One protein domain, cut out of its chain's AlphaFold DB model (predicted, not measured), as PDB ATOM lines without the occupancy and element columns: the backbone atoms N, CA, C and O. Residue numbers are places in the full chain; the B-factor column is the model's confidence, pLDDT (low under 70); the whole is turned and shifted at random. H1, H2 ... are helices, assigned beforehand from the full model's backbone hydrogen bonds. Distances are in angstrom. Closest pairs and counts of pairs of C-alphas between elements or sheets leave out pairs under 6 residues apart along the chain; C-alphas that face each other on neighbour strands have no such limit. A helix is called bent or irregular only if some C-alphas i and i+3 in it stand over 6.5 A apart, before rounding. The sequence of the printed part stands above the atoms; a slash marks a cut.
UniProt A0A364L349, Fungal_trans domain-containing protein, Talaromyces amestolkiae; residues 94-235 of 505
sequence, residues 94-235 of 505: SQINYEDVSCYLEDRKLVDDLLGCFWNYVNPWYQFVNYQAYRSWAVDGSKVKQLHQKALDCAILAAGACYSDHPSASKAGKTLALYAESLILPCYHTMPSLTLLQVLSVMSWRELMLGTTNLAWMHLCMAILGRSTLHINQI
ATOM      1  N   SER A  94      73.807 205.375 212.510       54.34
ATOM      2  CA  SER A  94      72.561 205.653 211.791       54.34
ATOM      3  C   SER A  94      71.549 204.495 211.764       54.34
ATOM      4  O   SER A  94      70.438 204.696 211.282       54.34
ATOM      5  N   GLN A  95      71.890 203.305 212.270       61.38
ATOM      6  CA  GLN A  95      70.979 202.154 212.365       61.38
ATOM      7  C   GLN A  95      70.240 202.040 213.709       61.38
ATOM      8  O   GLN A  95      69.398 201.154 213.864       61.38
ATOM      9  N   ILE A  96      70.536 202.899 214.690       68.38
ATOM     10  CA  ILE A  96      69.861 202.854 215.993       68.38
ATOM     11  C   ILE A  96      68.475 203.484 215.858       68.38
ATOM     12  O   ILE A  96      68.337 204.702 215.750       68.38
ATOM     13  N   ASN A  97      67.442 202.647 215.902       77.56
ATOM     14  CA  ASN A  97      66.071 203.113 216.040       77.56
ATOM     15  C   ASN A  97      65.736 203.300 217.528       77.56
ATOM     16  O   ASN A  97      65.481 202.332 218.245       77.56
ATOM     17  N   TYR A  98      65.746 204.548 217.997       79.12
ATOM     18  CA  TYR A  98      65.446 204.880 219.394       79.12
ATOM     19  C   TYR A  98      64.010 204.511 219.798       79.12
ATOM     20  O   TYR A  98      63.778 204.181 220.959       79.12
ATOM     21  N   GLU A  99      63.065 204.506 218.853       79.94
ATOM     22  CA  GLU A  99      61.683 204.078 219.111       79.94
ATOM     23  C   GLU A  99      61.618 202.576 219.425       79.94
ATOM     24  O   GLU A  99      60.896 202.162 220.334       79.94
ATOM     25  N   ASP A 100      62.440 201.763 218.749       83.06
ATOM     26  CA  ASP A 100      62.534 200.326 219.024       83.06
ATOM     27  C   ASP A 100      63.129 200.063 220.417       83.06
ATOM     28  O   ASP A 100      62.659 199.174 221.126       83.06
ATOM     29  N   VAL A 101      64.133 200.843 220.837       86.19
ATOM     30  CA  VAL A 101      64.729 200.735 222.183       86.19
ATOM     31  C   VAL A 101      63.670 200.984 223.257       86.19
ATOM     32  O   VAL A 101      63.521 200.166 224.165       86.19
ATOM     33  N   SER A 102      62.911 202.078 223.145       86.94
ATOM     34  CA  SER A 102      61.830 202.397 224.083       86.94
ATOM     35  C   SER A 102      60.763 201.304 224.118       86.94
ATOM     36  O   SER A 102      60.384 200.868 225.200       86.94
ATOM     37  N   CYS A 103      60.352 200.795 222.953       88.31
ATOM     38  CA  CYS A 103      59.373 199.714 222.851       88.31
ATOM     39  C   CYS A 103      59.814 198.452 223.617       88.31
ATOM     40  O   CYS A 103      59.035 197.890 224.386       88.31
ATOM     41  N   TYR A 104      61.077 198.028 223.474       89.56
ATOM     42  CA  TYR A 104      61.580 196.858 224.203       89.56
ATOM     43  C   TYR A 104      61.703 197.089 225.711       89.56
ATOM     44  O   TYR A 104      61.463 196.162 226.477       89.56
ATOM     45  N   LEU A 105      62.075 198.298 226.141       87.19
ATOM     46  CA  LEU A 105      62.192 198.632 227.564       87.19
ATOM     47  C   LEU A 105      60.825 198.771 228.257       87.19
ATOM     48  O   LEU A 105      60.733 198.588 229.470       87.19
ATOM     49  N   GLU A 106      59.766 199.086 227.511       88.94
ATOM     50  CA  GLU A 106      58.393 199.166 228.028       88.94
ATOM     51  C   GLU A 106      57.723 197.787 228.170       88.94
ATOM     52  O   GLU A 106      56.827 197.616 229.007       88.94
ATOM     53  N   ASP A 107      58.173 196.781 227.411       90.50
ATOM     54  CA  ASP A 107      57.705 195.400 227.542       90.50
ATOM     55  C   ASP A 107      58.269 194.740 228.809       90.50
ATOM     56  O   ASP A 107      59.321 194.100 228.812       90.50
ATOM     57  N   ARG A 108      57.517 194.857 229.909       89.31
ATOM     58  CA  ARG A 108      57.897 194.281 231.207       89.31
ATOM     59  C   ARG A 108      58.144 192.777 231.160       89.31
ATOM     60  O   ARG A 108      59.016 192.306 231.875       89.31
ATOM     61  N   LYS A 109      57.402 192.020 230.343       92.19
ATOM     62  CA  LYS A 109      57.575 190.560 230.289       92.19
ATOM     63  C   LYS A 109      58.912 190.203 229.661       92.19
ATOM     64  O   LYS A 109      59.602 189.333 230.176       92.19
ATOM     65  N   LEU A 110      59.262 190.892 228.577       92.69
ATOM     66  CA  LEU A 110      60.565 190.749 227.947       92.69
ATOM     67  C   LEU A 110      61.674 191.170 228.915       92.69
ATOM     68  O   LEU A 110      62.608 190.411 229.131       92.69
ATOM     69  N   VAL A 111      61.561 192.348 229.529       92.38
ATOM     70  CA  VAL A 111      62.575 192.862 230.462       92.38
ATOM     71  C   VAL A 111      62.796 191.913 231.643       92.38
ATOM     72  O   VAL A 111      63.945 191.597 231.947       92.38
ATOM     73  N   ASP A 112      61.729 191.422 232.275       92.19
ATOM     74  CA  ASP A 112      61.824 190.501 233.413       92.19
ATOM     75  C   ASP A 112      62.476 189.165 233.015       92.19
ATOM     76  O   ASP A 112      63.308 188.643 233.760       92.19
ATOM     77  N   ASP A 113      62.151 188.640 231.829       94.50
ATOM     78  CA  ASP A 113      62.764 187.426 231.278       94.50
ATOM     79  C   ASP A 113      64.267 187.621 231.020       94.50
ATOM     80  O   ASP A 113      65.096 186.859 231.520       94.50
ATOM     81  N   LEU A 114      64.641 188.702 230.328       95.00
ATOM     82  CA  LEU A 114      66.040 189.018 230.027       95.00
ATOM     83  C   LEU A 114      66.868 189.254 231.298       95.00
ATOM     84  O   LEU A 114      67.994 188.760 231.405       95.00
ATOM     85  N   LEU A 115      66.319 189.980 232.278       93.81
ATOM     86  CA  LEU A 115      66.960 190.162 233.580       93.81
ATOM     87  C   LEU A 115      67.134 188.820 234.292       93.81
ATOM     88  O   LEU A 115      68.221 188.541 234.795       93.81
ATOM     89  N   GLY A 116      66.094 187.982 234.309       93.62
ATOM     90  CA  GLY A 116      66.155 186.637 234.878       93.62
ATOM     91  C   GLY A 116      67.282 185.809 234.263       93.62
ATOM     92  O   GLY A 116      68.104 185.251 234.990       93.62
ATOM     93  N   CYS A 117      67.392 185.805 232.935       94.00
ATOM     94  CA  CYS A 117      68.471 185.127 232.221       94.00
ATOM     95  C   CYS A 117      69.862 185.636 232.632       94.00
ATOM     96  O   CYS A 117      70.756 184.833 232.898       94.00
ATOM     97  N   PHE A 118      70.060 186.953 232.735       93.81
ATOM     98  CA  PHE A 118      71.349 187.508 233.159       93.81
ATOM     99  C   PHE A 118      71.723 187.086 234.588       93.81
ATOM    100  O   PHE A 118      72.842 186.623 234.825       93.81
ATOM    101  N   TRP A 119      70.797 187.219 235.541       92.00
ATOM    102  CA  TRP A 119      71.065 186.908 236.948       92.00
ATOM    103  C   TRP A 119      71.219 185.411 237.221       92.00
ATOM    104  O   TRP A 119      71.912 185.064 238.170       92.00
ATOM    105  N   ASN A 120      70.626 184.545 236.396       90.75
ATOM    106  CA  ASN A 120      70.702 183.095 236.573       90.75
ATOM    107  C   ASN A 120      71.877 182.453 235.818       90.75
ATOM    108  O   ASN A 120      72.457 181.494 236.316       90.75
ATOM    109  N   TYR A 121      72.247 182.967 234.638       88.88
ATOM    110  CA  TYR A 121      73.224 182.301 233.761       88.88
ATOM    111  C   TYR A 121      74.522 183.076 233.539       88.88
ATOM    112  O   TYR A 121      75.526 182.482 233.147       88.88
ATOM    113  N   VAL A 122      74.539 184.392 233.771       87.31
ATOM    114  CA  VAL A 122      75.730 185.225 233.538       87.31
ATOM    115  C   VAL A 122      76.352 185.626 234.867       87.31
ATOM    116  O   VAL A 122      77.457 185.203 235.206       87.31
ATOM    117  N   ASN A 123      75.637 186.418 235.659       85.50
ATOM    118  CA  ASN A 123      76.209 187.051 236.841       85.50
ATOM    119  C   ASN A 123      76.741 186.091 237.927       85.50
ATOM    120  O   ASN A 123      77.740 186.459 238.546       85.50
ATOM    121  N   PRO A 124      76.181 184.881 238.158       84.38
ATOM    122  CA  PRO A 124      76.710 183.952 239.162       84.38
ATOM    123  C   PRO A 124      78.167 183.551 238.907       84.38
ATOM    124  O   PRO A 124      78.932 183.347 239.846       84.38
ATOM    125  N   TRP A 125      78.569 183.488 237.635       79.06
ATOM    126  CA  TRP A 125      79.898 183.029 237.231       79.06
ATOM    127  C   TRP A 125      80.925 184.152 237.117       79.06
ATOM    128  O   TRP A 125      82.105 183.915 237.355       79.06
ATOM    129  N   TYR A 126      80.488 185.351 236.726       80.62
ATOM    130  CA  TYR A 126      81.386 186.463 236.393       80.62
ATOM    131  C   TYR A 126      81.336 187.628 237.383       80.62
ATOM    132  O   TYR A 126      82.223 188.472 237.368       80.62
ATOM    133  N   GLN A 127      80.287 187.703 238.207       79.69
ATOM    134  CA  GLN A 127      80.086 188.737 239.228       79.69
ATOM    135  C   GLN A 127      80.262 190.176 238.727       79.69
ATOM    136  O   GLN A 127      80.715 191.049 239.466       79.69
ATOM    137  N   PHE A 128      79.865 190.444 237.477       81.25
ATOM    138  CA  PHE A 128      79.965 191.778 236.881       81.25
ATOM    139  C   PHE A 128      79.260 192.838 237.730       81.25
ATOM    140  O   PHE A 128      79.735 193.969 237.852       81.25
ATOM    141  N   VAL A 129      78.116 192.482 238.320       82.25
ATOM    142  CA  VAL A 129      77.264 193.418 239.048       82.25
ATOM    143  C   VAL A 129      76.830 192.830 240.389       82.25
ATOM    144  O   VAL A 129      76.330 191.708 240.475       82.25
ATOM    145  N   ASN A 130      76.968 193.615 241.460       82.69
ATOM    146  CA  ASN A 130      76.369 193.285 242.749       82.69
ATOM    147  C   ASN A 130      74.865 193.596 242.714       82.69
ATOM    148  O   ASN A 130      74.462 194.740 242.499       82.69
ATOM    149  N   TYR A 131      74.038 192.581 242.961       80.00
ATOM    150  CA  TYR A 131      72.583 192.690 242.871       80.00
ATOM    151  C   TYR A 131      71.976 193.743 243.812       80.00
ATOM    152  O   TYR A 131      71.080 194.495 243.422       80.00
ATOM    153  N   GLN A 132      72.463 193.817 245.054       77.56
ATOM    154  CA  GLN A 132      71.952 194.764 246.049       77.56
ATOM    155  C   GLN A 132      72.325 196.203 245.675       77.56
ATOM    156  O   GLN A 132      71.470 197.089 245.713       77.56
ATOM    157  N   ALA A 133      73.571 196.416 245.239       75.25
ATOM    158  CA  ALA A 133      74.034 197.712 244.753       75.25
ATOM    159  C   ALA A 133      73.230 198.165 243.525       75.25
ATOM    160  O   ALA A 133      72.712 199.281 243.514       75.25
ATOM    161  N   TYR A 134      73.028 197.271 242.550       81.19
ATOM    162  CA  TYR A 134      72.233 197.536 241.348       81.19
ATOM    163  C   TYR A 134      70.804 197.988 241.680       81.19
ATOM    164  O   TYR A 134      70.342 199.013 241.182       81.19
ATOM    165  N   ARG A 135      70.122 197.283 242.595       73.94
ATOM    166  CA  ARG A 135      68.774 197.676 243.040       73.94
ATOM    167  C   ARG A 135      68.746 199.020 243.762       73.94
ATOM    168  O   ARG A 135      67.787 199.767 243.598       73.94
ATOM    169  N   SER A 136      69.769 199.327 244.557       70.50
ATOM    170  CA  SER A 136      69.845 200.600 245.284       70.50
ATOM    171  C   SER A 136      70.053 201.803 244.354       70.50
ATOM    172  O   SER A 136      69.508 202.877 244.603       70.50
ATOM    173  N   TRP A 137      70.781 201.623 243.246       65.88
ATOM    174  CA  TRP A 137      71.070 202.685 242.278       65.88
ATOM    175  C   TRP A 137      69.871 203.104 241.436       65.88
ATOM    176  O   TRP A 137      69.783 204.275 241.071       65.88
ATOM    177  N   ALA A 138      68.910 202.208 241.207       59.94
ATOM    178  CA  ALA A 138      67.661 202.537 240.520       59.94
ATOM    179  C   ALA A 138      66.849 203.655 241.218       59.94
ATOM    180  O   ALA A 138      65.931 204.215 240.622       59.94
ATOM    181  N   VAL A 139      67.183 203.991 242.470       58.34
ATOM    182  CA  VAL A 139      66.464 204.963 243.305       58.34
ATOM    183  C   VAL A 139      67.119 206.359 243.305       58.34
ATOM    184  O   VAL A 139      66.447 207.340 243.616       58.34
ATOM    185  N   ASP A 140      68.401 206.496 242.933       55.53
ATOM    186  CA  ASP A 140      69.179 207.730 243.154       55.53
ATOM    187  C   ASP A 140      69.326 208.599 241.877       55.53
ATOM    188  O   ASP A 140      69.996 208.250 240.906       55.53
ATOM    189  N   GLY A 141      68.662 209.760 241.859       53.56
ATOM    190  CA  GLY A 141      68.222 210.474 240.650       53.56
ATOM    191  C   GLY A 141      69.188 211.458 239.963       53.56
ATOM    192  O   GLY A 141      68.709 212.399 239.329       53.56
ATOM    193  N   SER A 142      70.516 211.303 240.034       58.75
ATOM    194  CA  SER A 142      71.435 212.233 239.337       58.75
ATOM    195  C   SER A 142      71.497 211.976 237.816       58.75
ATOM    196  O   SER A 142      71.532 210.830 237.380       58.75
ATOM    197  N   LYS A 143      71.551 213.025 236.975       60.94
ATOM    198  CA  LYS A 143      71.559 212.882 235.496       60.94
ATOM    199  C   LYS A 143      72.758 212.084 234.948       60.94
ATOM    200  O   LYS A 143      72.604 211.371 233.964       60.94
ATOM    201  N   VAL A 144      73.934 212.188 235.577       56.53
ATOM    202  CA  VAL A 144      75.135 211.413 235.194       56.53
ATOM    203  C   VAL A 144      74.975 209.943 235.588       56.53
ATOM    204  O   VAL A 144      75.234 209.065 234.768       56.53
ATOM    205  N   LYS A 145      74.450 209.669 236.794       62.91
ATOM    206  CA  LYS A 145      74.106 208.305 237.221       62.91
ATOM    207  C   LYS A 145      73.053 207.692 236.297       62.91
ATOM    208  O   LYS A 145      73.193 206.539 235.918       62.91
ATOM    209  N   GLN A 146      72.073 208.474 235.839       75.75
ATOM    210  CA  GLN A 146      71.055 208.014 234.888       75.75
ATOM    211  C   GLN A 146      71.636 207.597 233.529       75.75
ATOM    212  O   GLN A 146      71.122 206.658 232.931       75.75
ATOM    213  N   LEU A 147      72.682 208.261 233.020       85.00
ATOM    214  CA  LEU A 147      73.295 207.887 231.739       85.00
ATOM    215  C   LEU A 147      74.049 206.555 231.842       85.00
ATOM    216  O   LEU A 147      73.813 205.651 231.046       85.00
ATOM    217  N   HIS A 148      74.932 206.430 232.838       86.50
ATOM    218  CA  HIS A 148      75.727 205.216 233.041       86.50
ATOM    219  C   HIS A 148      74.843 204.029 233.436       86.50
ATOM    220  O   HIS A 148      75.058 202.923 232.952       86.50
ATOM    221  N   GLN A 149      73.812 204.268 234.252       86.94
ATOM    222  CA  GLN A 149      72.834 203.248 234.621       86.94
ATOM    223  C   GLN A 149      72.038 202.767 233.406       86.94
ATOM    224  O   GLN A 149      71.901 201.567 233.225       86.94
ATOM    225  N   LYS A 150      71.593 203.669 232.518       89.12
ATOM    226  CA  LYS A 150      70.922 203.275 231.265       89.12
ATOM    227  C   LYS A 150      71.812 202.409 230.380       89.12
ATOM    228  O   LYS A 150      71.331 201.431 229.813       89.12
ATOM    229  N   ALA A 151      73.095 202.757 230.266       91.94
ATOM    230  CA  ALA A 151      74.057 201.934 229.540       91.94
ATOM    231  C   ALA A 151      74.194 200.545 230.186       91.94
ATOM    232  O   ALA A 151      74.200 199.542 229.474       91.94
ATOM    233  N   LEU A 152      74.236 200.479 231.523       92.50
ATOM    234  CA  LEU A 152      74.326 199.223 232.268       92.50
ATOM    235  C   LEU A 152      73.071 198.363 232.108       92.50
ATOM    236  O   LEU A 152      73.196 197.179 231.817       92.50
ATOM    237  N   ASP A 153      71.881 198.948 232.226       91.94
ATOM    238  CA  ASP A 153      70.614 198.241 232.037       91.94
ATOM    239  C   ASP A 153      70.545 197.625 230.636       91.94
ATOM    240  O   ASP A 153      70.243 196.444 230.480       91.94
ATOM    241  N   CYS A 154      70.914 198.393 229.607       94.25
ATOM    242  CA  CYS A 154      70.917 197.904 228.232       94.25
ATOM    243  C   CYS A 154      71.962 196.802 228.011       94.25
ATOM    244  O   CYS A 154      71.657 195.816 227.343       94.25
ATOM    245  N   ALA A 155      73.157 196.921 228.601       95.56
ATOM    246  CA  ALA A 155      74.189 195.886 228.530       95.56
ATOM    247  C   ALA A 155      73.749 194.583 229.225       95.56
ATOM    248  O   ALA A 155      73.894 193.502 228.653       95.56
ATOM    249  N   ILE A 156      73.158 194.681 230.421       95.00
ATOM    250  CA  ILE A 156      72.619 193.544 231.184       95.00
ATOM    251  C   ILE A 156      71.528 192.828 230.384       95.00
ATOM    252  O   ILE A 156      71.591 191.611 230.205       95.00
ATOM    253  N   LEU A 157      70.549 193.573 229.863       95.56
ATOM    254  CA  LEU A 157      69.459 193.009 229.065       95.56
ATOM    255  C   LEU A 157      69.980 192.377 227.770       95.56
ATOM    256  O   LEU A 157      69.553 191.288 227.388       95.56
ATOM    257  N   ALA A 158      70.938 193.028 227.108       95.56
ATOM    258  CA  ALA A 158      71.553 192.514 225.893       95.56
ATOM    259  C   ALA A 158      72.349 191.222 226.126       95.56
ATOM    260  O   ALA A 158      72.376 190.367 225.237       95.56
ATOM    261  N   ALA A 159      72.980 191.076 227.293       93.31
ATOM    262  CA  ALA A 159      73.654 189.855 227.723       93.31
ATOM    263  C   ALA A 159      72.655 188.748 228.101       93.31
ATOM    264  O   ALA A 159      72.820 187.603 227.683       93.31
ATOM    265  N   GLY A 160      71.586 189.084 228.830       93.50
ATOM    266  CA  GLY A 160      70.505 188.151 229.165       93.50
ATOM    267  C   GLY A 160      69.792 187.593 227.930       93.50
ATOM    268  O   GLY A 160      69.463 186.410 227.879       93.50
ATOM    269  N   ALA A 161      69.659 188.406 226.879       94.25
ATOM    270  CA  ALA A 161      69.084 187.999 225.597       94.25
ATOM    271  C   ALA A 161      69.836 186.862 224.891       94.25
ATOM    272  O   ALA A 161      69.261 186.232 224.007       94.25
ATOM    273  N   CYS A 162      71.085 186.574 225.267       89.38
ATOM    274  CA  CYS A 162      71.821 185.421 224.750       89.38
ATOM    275  C   CYS A 162      71.303 184.073 225.284       89.38
ATOM    276  O   CYS A 162      71.563 183.054 224.657       89.38
ATOM    277  N   TYR A 163      70.580 184.072 226.409       89.31
ATOM    278  CA  TYR A 163      70.044 182.870 227.063       89.31
ATOM    279  C   TYR A 163      68.514 182.794 227.053       89.31
ATOM    280  O   TYR A 163      67.947 181.850 227.594       89.31
ATOM    281  N   SER A 164      67.835 183.799 226.501       90.88
ATOM    282  CA  SER A 164      66.374 183.846 226.478       90.88
ATOM    283  C   SER A 164      65.818 183.130 225.249       90.88
ATOM    284  O   SER A 164      66.233 183.386 224.115       90.88
ATOM    285  N   ASP A 165      64.808 182.292 225.477       88.75
ATOM    286  CA  ASP A 165      64.018 181.642 224.426       88.75
ATOM    287  C   ASP A 165      62.916 182.558 223.858       88.75
ATOM    288  O   ASP A 165      62.160 182.168 222.958       88.75
ATOM    289  N   HIS A 166      62.786 183.787 224.373       89.25
ATOM    290  CA  HIS A 166      61.731 184.698 223.956       89.25
ATOM    291  C   HIS A 166      61.896 185.081 222.468       89.25
ATOM    292  O   HIS A 166      62.982 185.492 222.048       89.25
ATOM    293  N   PRO A 167      60.829 185.046 221.640       88.50
ATOM    294  CA  PRO A 167      60.932 185.289 220.194       88.50
ATOM    295  C   PRO A 167      61.579 186.629 219.820       88.50
ATOM    296  O   PRO A 167      62.271 186.732 218.807       88.50
ATOM    297  N   SER A 168      61.359 187.652 220.648       90.12
ATOM    298  CA  SER A 168      61.914 188.994 220.456       90.12
ATOM    299  C   SER A 168      63.303 189.185 221.072       90.12
ATOM    300  O   SER A 168      63.937 190.189 220.759       90.12
ATOM    301  N   ALA A 169      63.800 188.261 221.908       90.50
ATOM    302  CA  ALA A 169      65.042 188.441 222.665       90.50
ATOM    303  C   ALA A 169      66.242 188.700 221.755       90.50
ATOM    304  O   ALA A 169      66.982 189.651 221.974       90.50
ATOM    305  N   SER A 170      66.398 187.931 220.674       89.12
ATOM    306  CA  SER A 170      67.531 188.111 219.757       89.12
ATOM    307  C   SER A 170      67.549 189.500 219.103       89.12
ATOM    308  O   SER A 170      68.604 190.133 219.013       89.12
ATOM    309  N   LYS A 171      66.387 190.005 218.663       90.25
ATOM    310  CA  LYS A 171      66.282 191.339 218.050       90.25
ATOM    311  C   LYS A 171      66.463 192.433 219.104       90.25
ATOM    312  O   LYS A 171      67.273 193.331 218.896       90.25
ATOM    313  N   ALA A 172      65.780 192.308 220.240       91.19
ATOM    314  CA  ALA A 172      65.879 193.239 221.360       91.19
ATOM    315  C   ALA A 172      67.316 193.342 221.879       91.19
ATOM    316  O   ALA A 172      67.856 194.436 221.971       91.19
ATOM    317  N   GLY A 173      67.980 192.212 222.121       92.00
ATOM    318  CA  GLY A 173      69.354 192.165 222.606       92.00
ATOM    319  C   GLY A 173      70.353 192.820 221.653       92.00
ATOM    320  O   GLY A 173      71.281 193.472 222.113       92.00
ATOM    321  N   LYS A 174      70.163 192.703 220.331       90.62
ATOM    322  CA  LYS A 174      70.983 193.429 219.341       90.62
ATOM    323  C   LYS A 174      70.738 194.936 219.403       90.62
ATOM    324  O   LYS A 174      71.693 195.700 219.466       90.62
ATOM    325  N   THR A 175      69.477 195.362 219.413       91.19
ATOM    326  CA  THR A 175      69.113 196.784 219.487       91.19
ATOM    327  C   THR A 175      69.603 197.430 220.788       91.19
ATOM    328  O   THR A 175      70.166 198.521 220.756       91.19
ATOM    329  N   LEU A 176      69.452 196.741 221.921       93.19
ATOM    330  CA  LEU A 176      69.905 197.198 223.236       93.19
ATOM    331  C   LEU A 176      71.433 197.242 223.340       93.19
ATOM    332  O   LEU A 176      71.959 198.196 223.903       93.19
ATOM    333  N   ALA A 177      72.148 196.275 222.752       92.38
ATOM    334  CA  ALA A 177      73.609 196.303 222.668       92.38
ATOM    335  C   ALA A 177      74.112 197.519 221.878       92.38
ATOM    336  O   ALA A 177      74.975 198.245 222.361       92.38
ATOM    337  N   LEU A 178      73.523 197.787 220.706       90.38
ATOM    338  CA  LEU A 178      73.866 198.959 219.891       90.38
ATOM    339  C   LEU A 178      73.584 200.268 220.630       90.38
ATOM    340  O   LEU A 178      74.364 201.218 220.560       90.38
ATOM    341  N   TYR A 179      72.472 200.319 221.363       91.62
ATOM    342  CA  TYR A 179      72.158 201.481 222.176       91.62
ATOM    343  C   TYR A 179      73.158 201.645 223.327       91.62
ATOM    344  O   TYR A 179      73.701 202.735 223.482       91.62
ATOM    345  N   ALA A 180      73.482 200.582 224.071       92.81
ATOM    346  CA  ALA A 180      74.505 200.613 225.118       92.81
ATOM    347  C   ALA A 180      75.858 201.096 224.572       92.81
ATOM    348  O   ALA A 180      76.475 201.977 225.167       92.81
ATOM    349  N   GLU A 181      76.274 200.592 223.408       90.56
ATOM    350  CA  GLU A 181      77.509 200.992 222.732       90.56
ATOM    351  C   GLU A 181      77.518 202.487 222.381       90.56
ATOM    352  O   GLU A 181      78.490 203.189 222.663       90.56
ATOM    353  N   SER A 182      76.399 203.019 221.873       89.94
ATOM    354  CA  SER A 182      76.258 204.452 221.577       89.94
ATOM    355  C   SER A 182      76.407 205.352 222.810       89.94
ATOM    356  O   SER A 182      76.760 206.525 222.683       89.94
ATOM    357  N   LEU A 183      76.174 204.805 224.009       90.12
ATOM    358  CA  LEU A 183      76.315 205.522 225.273       90.12
ATOM    359  C   LEU A 183      77.742 205.460 225.833       90.12
ATOM    360  O   LEU A 183      78.075 206.305 226.661       90.12
ATOM    361  N   ILE A 184      78.604 204.542 225.379       89.75
ATOM    362  CA  ILE A 184      79.956 204.352 225.935       89.75
ATOM    363  C   ILE A 184      80.803 205.625 225.820       89.75
ATOM    364  O   ILE A 184      81.322 206.108 226.828       89.75
ATOM    365  N   LEU A 185      80.929 206.208 224.622       87.38
ATOM    366  CA  LEU A 185      81.720 207.431 224.424       87.38
ATOM    367  C   LEU A 185      81.156 208.631 225.209       87.38
ATOM    368  O   LEU A 185      81.929 209.288 225.909       87.38
ATOM    369  N   PRO A 186      79.834 208.911 225.190       87.62
ATOM    370  CA  PRO A 186      79.234 209.897 226.092       87.62
ATOM    371  C   PRO A 186      79.539 209.651 227.580       87.62
ATOM    372  O   PRO A 186      79.799 210.600 228.324       87.62
ATOM    373  N   CYS A 187      79.545 208.392 228.027       85.38
ATOM    374  CA  CYS A 187      79.911 208.049 229.401       85.38
ATOM    375  C   CYS A 187      81.383 208.390 229.690       85.38
ATOM    376  O   CYS A 187      81.660 209.010 230.714       85.38
ATOM    377  N   TYR A 188      82.306 208.082 228.774       84.44
ATOM    378  CA  TYR A 188      83.721 208.457 228.901       84.44
ATOM    379  C   TYR A 188      83.946 209.967 228.944       84.44
ATOM    380  O   TYR A 188      84.726 210.446 229.762       84.44
ATOM    381  N   HIS A 189      83.262 210.718 228.079       82.25
ATOM    382  CA  HIS A 189      83.394 212.174 228.020       82.25
ATOM    383  C   HIS A 189      82.855 212.883 229.263       82.25
ATOM    384  O   HIS A 189      83.303 213.984 229.572       82.25
ATOM    385  N   THR A 190      81.879 212.287 229.952       81.44
ATOM    386  CA  THR A 190      81.310 212.873 231.171       81.44
ATOM    387  C   THR A 190      82.200 212.607 232.377       81.44
ATOM    388  O   THR A 190      82.659 213.557 233.004       81.44
ATOM    389  N   MET A 191      82.437 211.337 232.710       77.50
ATOM    390  CA  MET A 191      83.348 210.914 233.776       77.50
ATOM    391  C   MET A 191      83.533 209.393 233.692       77.50
ATOM    392  O   MET A 191      82.528 208.685 233.626       77.50
ATOM    393  N   PRO A 192      84.754 208.841 233.748       78.25
ATOM    394  CA  PRO A 192      84.914 207.401 233.907       78.25
ATOM    395  C   PRO A 192      84.325 206.961 235.259       78.25
ATOM    396  O   PRO A 192      84.434 207.671 236.257       78.25
ATOM    397  N   SER A 193      83.652 205.811 235.307       82.69
ATOM    398  CA  SER A 193      83.008 205.296 236.524       82.69
ATOM    399  C   SER A 193      83.104 203.776 236.602       82.69
ATOM    400  O   SER A 193      83.290 203.107 235.585       82.69
ATOM    401  N   LEU A 194      82.921 203.214 237.801       81.94
ATOM    402  CA  LEU A 194      82.831 201.761 237.970       81.94
ATOM    403  C   LEU A 194      81.673 201.169 237.149       81.94
ATOM    404  O   LEU A 194      81.833 200.115 236.547       81.94
ATOM    405  N   THR A 195      80.541 201.871 237.055       86.06
ATOM    406  CA  THR A 195      79.390 201.465 236.235       86.06
ATOM    407  C   THR A 195      79.759 201.360 234.757       86.06
ATOM    408  O   THR A 195      79.367 200.405 234.096       86.06
ATOM    409  N   LEU A 196      80.564 202.290 234.236       87.38
ATOM    410  CA  LEU A 196      81.064 202.215 232.864       87.38
ATOM    411  C   LEU A 196      81.997 201.011 232.664       87.38
ATOM    412  O   LEU A 196      81.916 200.349 231.633       87.38
ATOM    413  N   LEU A 197      82.834 200.679 233.652       85.50
ATOM    414  CA  LEU A 197      83.641 199.454 233.601       85.50
ATOM    415  C   LEU A 197      82.753 198.205 233.556       85.50
ATOM    416  O   LEU A 197      82.988 197.331 232.731       85.50
ATOM    417  N   GLN A 198      81.691 198.154 234.366       87.81
ATOM    418  CA  GLN A 198      80.723 197.051 234.349       87.81
ATOM    419  C   GLN A 198      80.032 196.916 232.987       87.81
ATOM    420  O   GLN A 198      79.937 195.808 232.466       87.81
ATOM    421  N   VAL A 199      79.605 198.034 232.382       90.94
ATOM    422  CA  VAL A 199      79.050 198.063 231.016       90.94
ATOM    423  C   VAL A 199      80.024 197.419 230.038       90.94
ATOM    424  O   VAL A 199      79.652 196.511 229.300       90.94
ATOM    425  N   LEU A 200      81.279 197.865 230.049       88.19
ATOM    426  CA  LEU A 200      82.300 197.394 229.121       88.19
ATOM    427  C   LEU A 200      82.645 195.919 229.332       88.19
ATOM    428  O   LEU A 200      82.801 195.201 228.349       88.19
ATOM    429  N   SER A 201      82.705 195.443 230.578       85.31
ATOM    430  CA  SER A 201      82.926 194.027 230.889       85.31
ATOM    431  C   SER A 201      81.770 193.145 230.406       85.31
ATOM    432  O   SER A 201      82.011 192.121 229.767       85.31
ATOM    433  N   VAL A 202      80.517 193.556 230.641       88.69
ATOM    434  CA  VAL A 202      79.325 192.815 230.187       88.69
ATOM    435  C   VAL A 202      79.238 192.800 228.658       88.69
ATOM    436  O   VAL A 202      79.001 191.748 228.063       88.69
ATOM    437  N   MET A 203      79.474 193.944 228.010       89.75
ATOM    438  CA  MET A 203      79.500 194.047 226.549       89.75
ATOM    439  C   MET A 203      80.647 193.229 225.955       89.75
ATOM    440  O   MET A 203      80.440 192.502 224.989       89.75
ATOM    441  N   SER A 204      81.839 193.275 226.554       84.44
ATOM    442  CA  SER A 204      82.978 192.460 226.124       84.44
ATOM    443  C   SER A 204      82.649 190.969 226.175       84.44
ATOM    444  O   SER A 204      82.812 190.264 225.178       84.44
ATOM    445  N   TRP A 205      82.095 190.502 227.298       86.19
ATOM    446  CA  TRP A 205      81.639 189.123 227.447       86.19
ATOM    447  C   TRP A 205      80.608 188.741 226.379       86.19
ATOM    448  O   TRP A 205      80.771 187.719 225.711       86.19
ATOM    449  N   ARG A 206      79.580 189.572 226.174       88.56
ATOM    450  CA  ARG A 206      78.504 189.313 225.207       88.56
ATOM    451  C   ARG A 206      79.050 189.167 223.793       88.56
ATOM    452  O   ARG A 206      78.773 188.172 223.127       88.56
ATOM    453  N   GLU A 207      79.820 190.152 223.338       80.75
ATOM    454  CA  GLU A 207      80.396 190.147 221.993       80.75
ATOM    455  C   GLU A 207      81.328 188.947 221.798       80.75
ATOM    456  O   GLU A 207      81.294 188.264 220.774       80.75
ATOM    457  N   LEU A 208      82.096 188.587 222.827       73.12
ATOM    458  CA  LEU A 208      82.957 187.414 222.767       73.12
ATOM    459  C   LEU A 208      82.150 186.123 222.554       73.12
ATOM    460  O   LEU A 208      82.555 185.270 221.761       73.12
ATOM    461  N   MET A 209      81.008 185.983 223.227       75.62
ATOM    462  CA  MET A 209      80.155 184.799 223.090       75.62
ATOM    463  C   MET A 209      79.397 184.746 221.767       75.62
ATOM    464  O   MET A 209      79.152 183.663 221.232       75.62
ATOM    465  N   LEU A 210      79.089 185.908 221.194       76.69
ATOM    466  CA  LEU A 210      78.508 186.031 219.859       76.69
ATOM    467  C   LEU A 210      79.546 185.935 218.732       76.69
ATOM    468  O   LEU A 210      79.177 186.041 217.564       76.69
ATOM    469  N   GLY A 211      80.825 185.719 219.053       65.50
ATOM    470  CA  GLY A 211      81.903 185.554 218.077       65.50
ATOM    471  C   GLY A 211      82.424 186.862 217.466       65.50
ATOM    472  O   GLY A 211      83.232 186.815 216.539       65.50
ATOM    473  N   THR A 212      82.012 188.025 217.980       71.19
ATOM    474  CA  THR A 212      82.457 189.370 217.568       71.19
ATOM    475  C   THR A 212      83.697 189.806 218.358       71.19
ATOM    476  O   THR A 212      83.738 190.829 219.040       71.19
ATOM    477  N   THR A 213      84.766 189.022 218.231       63.34
ATOM    478  CA  THR A 213      85.988 189.122 219.042       63.34
ATOM    479  C   THR A 213      86.654 190.506 219.037       63.34
ATOM    480  O   THR A 213      87.084 190.981 220.084       63.34
ATOM    481  N   ASN A 214      86.711 191.196 217.893       65.25
ATOM    482  CA  ASN A 214      87.321 192.535 217.810       65.25
ATOM    483  C   ASN A 214      86.573 193.566 218.660       65.25
ATOM    484  O   ASN A 214      87.189 194.404 219.316       65.25
ATOM    485  N   LEU A 215      85.242 193.492 218.655       71.94
ATOM    486  CA  LEU A 215      84.403 194.402 219.421       71.94
ATOM    487  C   LEU A 215      84.495 194.084 220.917       71.94
ATOM    488  O   LEU A 215      84.623 194.990 221.739       71.94
ATOM    489  N   ALA A 216      84.547 192.795 221.261       70.88
ATOM    490  CA  ALA A 216      84.820 192.349 222.622       70.88
ATOM    491  C   ALA A 216      86.141 192.917 223.168       70.88
ATOM    492  O   ALA A 216      86.177 193.438 224.286       70.88
ATOM    493  N   TRP A 217      87.205 192.866 222.362       65.25
ATOM    494  CA  TRP A 217      88.508 193.449 222.686       65.25
ATOM    495  C   TRP A 217      88.469 194.953 222.836       65.25
ATOM    496  O   TRP A 217      89.058 195.486 223.766       65.25
ATOM    497  N   MET A 218      87.799 195.648 221.923       77.44
ATOM    498  CA  MET A 218      87.696 197.099 221.992       77.44
ATOM    499  C   MET A 218      87.053 197.527 223.315       77.44
ATOM    500  O   MET A 218      87.609 198.371 224.018       77.44
ATOM    501  N   HIS A 219      85.932 196.904 223.691       79.56
ATOM    502  CA  HIS A 219      85.268 197.164 224.968       79.56
ATOM    503  C   HIS A 219      86.182 196.876 226.160       79.56
ATOM    504  O   HIS A 219      86.287 197.692 227.074       79.56
ATOM    505  N   LEU A 220      86.902 195.758 226.120       75.88
ATOM    506  CA  LEU A 220      87.848 195.393 227.164       75.88
ATOM    507  C   LEU A 220      89.010 196.390 227.292       75.88
ATOM    508  O   LEU A 220      89.297 196.869 228.385       75.88
ATOM    509  N   CYS A 221      89.664 196.739 226.185       74.50
ATOM    510  CA  CYS A 221      90.755 197.712 226.165       74.50
ATOM    511  C   CYS A 221      90.287 199.069 226.694       74.50
ATOM    512  O   CYS A 221      90.991 199.707 227.476       74.50
ATOM    513  N   MET A 222      89.076 199.494 226.322       79.56
ATOM    514  CA  MET A 222      88.470 200.686 226.904       79.56
ATOM    515  C   MET A 222      88.313 200.535 228.422       79.56
ATOM    516  O   MET A 222      88.725 201.439 229.150       79.56
ATOM    517  N   ALA A 223      87.823 199.399 228.925       78.00
ATOM    518  CA  ALA A 223      87.692 199.165 230.366       78.00
ATOM    519  C   ALA A 223      89.041 199.281 231.099       78.00
ATOM    520  O   ALA A 223      89.141 199.974 232.113       78.00
ATOM    521  N   ILE A 224      90.103 198.684 230.550       69.06
ATOM    522  CA  ILE A 224      91.467 198.749 231.102       69.06
ATOM    523  C   ILE A 224      91.966 200.203 231.166       69.06
ATOM    524  O   ILE A 224      92.478 200.660 232.198       69.06
ATOM    525  N   LEU A 225      91.771 200.969 230.090       71.81
ATOM    526  CA  LEU A 225      92.125 202.391 230.046       71.81
ATOM    527  C   LEU A 225      91.299 203.209 231.052       71.81
ATOM    528  O   LEU A 225      91.854 204.004 231.811       71.81
ATOM    529  N   GLY A 226      89.989 202.967 231.124       71.44
ATOM    530  CA  GLY A 226      89.076 203.625 232.059       71.44
ATOM    531  C   GLY A 226      89.457 203.387 233.521       71.44
ATOM    532  O   GLY A 226      89.466 204.322 234.322       71.44
ATOM    533  N   ARG A 227      89.875 202.167 233.873       65.19
ATOM    534  CA  ARG A 227      90.403 201.851 235.209       65.19
ATOM    535  C   ARG A 227      91.632 202.690 235.549       65.19
ATOM    536  O   ARG A 227      91.727 203.212 236.659       65.19
ATOM    537  N   SER A 228      92.549 202.833 234.596       64.06
ATOM    538  CA  SER A 228      93.786 203.601 234.780       64.06
ATOM    539  C   SER A 228      93.488 205.078 235.056       64.06
ATOM    540  O   SER A 228      94.129 205.686 235.912       64.06
ATOM    541  N   THR A 229      92.456 205.631 234.409       66.69
ATOM    542  CA  THR A 229      91.986 207.008 234.654       66.69
ATOM    543  C   THR A 229      91.252 207.199 235.984       66.69
ATOM    544  O   THR A 229      91.193 208.312 236.489       66.69
ATOM    545  N   LEU A 230      90.712 206.127 236.573       60.03
ATOM    546  CA  LEU A 230      90.002 206.167 237.856       60.03
ATOM    547  C   LEU A 230      90.932 206.049 239.074       60.03
ATOM    548  O   LEU A 230      90.445 206.052 240.200       60.03
ATOM    549  N   HIS A 231      92.247 205.897 238.870       57.81
ATOM    550  CA  HIS A 231      93.239 205.672 239.933       57.81
ATOM    551  C   HIS A 231      92.852 204.568 240.938       57.81
ATOM    552  O   HIS A 231      93.332 204.554 242.070       57.81
ATOM    553  N   ILE A 232      92.052 203.579 240.511       53.69
ATOM    554  CA  ILE A 232      91.648 202.417 241.332       53.69
ATOM    555  C   ILE A 232      92.878 201.619 241.819       53.69
ATOM    556  O   ILE A 232      92.792 200.836 242.756       53.69
ATOM    557  N   ASN A 233      94.055 201.889 241.247       44.78
ATOM    558  CA  ASN A 233      95.358 201.392 241.684       44.78
ATOM    559  C   ASN A 233      95.767 201.817 243.111       44.78
ATOM    560  O   ASN A 233      96.755 201.298 243.614       44.78
ATOM    561  N   GLN A 234      95.049 202.739 243.762       40.84
ATOM    562  CA  GLN A 234      95.341 203.188 245.135       40.84
ATOM    563  C   GLN A 234      94.498 202.499 246.220       40.84
ATOM    564  O   GLN A 234      94.681 202.771 247.405       40.84
ATOM    565  N   ILE A 235      93.574 201.608 245.849       39.97
ATOM    566  CA  ILE A 235      92.751 200.882 246.818       39.97
ATOM    567  C   ILE A 235      93.477 199.578 247.159       39.97
ATOM    568  O   ILE A 235      93.490 198.647 246.357       39.97
TER     569      ILE A 235
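AT A GLANCE: This is residues 94 to 235 of the 505 residues of the protein "Fungal_trans domain-containing protein" of Talaromyces amestolkiae (UniProt A0A364L349). Three helices, H4, H5 and H6, form an up-and-down bundle, and H7 folds back along H6 to add a fourth at its side. H2 crosses the end of H4 where residues 156 to 160 lie, H1 packs on the first half of H5, and short H3 sits farther out, beyond H4. The printed part has 142 residues with seven named helices, H1 to H7 in chain order, and no named strand, and its class is all helix. It is compact, with a radius of gyration of the C-alphas of 14.4 A, and rounded, spanning 45 by 35 by 35 A.

HOW THE PARTS SIT: Begin at H1, residues 98 to 106, and go on to H2, residues 108 to 126. They only just touch, and only at the corner, with 3 pairs of C-alphas within 8 A, the closest being Leu 105 and Val 111 at 6.5 A. H2 has a kink of 34 degrees near residue 119 and is only just irregular, C-alphas 120 and 123 being 6.8 A apart. H3, residues 131 to 137, is close to but not clearly touching H4, residues 143 to 160; the closest C-alphas, Trp 137 and Gln 149, are 7.9 A apart. H4 touches H2 with residues 156 to 160 alone, about perpendicular at 82 degrees; the closest C-alphas, Phe 118 and Gly 160, are 4.1 A apart. H5, residues 169 to 190, forms a helical hairpin with H4, at a shallow tilt of 31 degrees, opposite ways; the closest C-alphas, Ala 158 and Gly 173, are 4.0 A apart. H5 has a kink of 27 degrees near residue 183 and is only just irregular, C-alphas 182 and 185 being 6.8 A apart. It touches H1 with residues 172 to 179 alone; the closest C-alphas, Tyr 104 and Ala 172, are 6.3 A apart. H6, residues 194 to 209, touches H4 at a shallow tilt of 22 degrees, the same way; the closest C-alphas, Leu 152 and Val 199, are 5.0 A apart. H7, residues 213 to 229, forms a helical hairpin with H6, at a shallow tilt of 18 degrees; the closest C-alphas, Ser 204 and Ala 216, are 4.0 A apart. H4 and H7 are apart. Every O i to N i+4 pair is within hydrogen-bond range in H1, H3, H4, H6 and H7, against 12 of 15 in H2 and 16 of 18 in H5.

IN THESE COORDINATES: Find C-alpha 98 at (65.446, 204.880, 219.394), where H1 begins. H2 is 25.3 A long, H4 25.6 A, H6 22.7 A and H7 24.5 A. The longest helix by residues, H5, starts at C-alpha 169, (65.042, 188.441, 222.665), and runs 30.6 A. H7 ends at C-alpha 229, (91.986, 207.008, 234.654).

THE WHOLE: The two C-alphas farthest apart, those of Pro 167 and Gln 234, are 46.1 A apart. The printed part has no cut and no long link; the link from H4 to H5, 8 residues, is short and the others are tight. The mean pLDDT of the printed part is 81.1; look for values under 70 at residues 94 to 96, 137 to 145 and 227 to 235, among others.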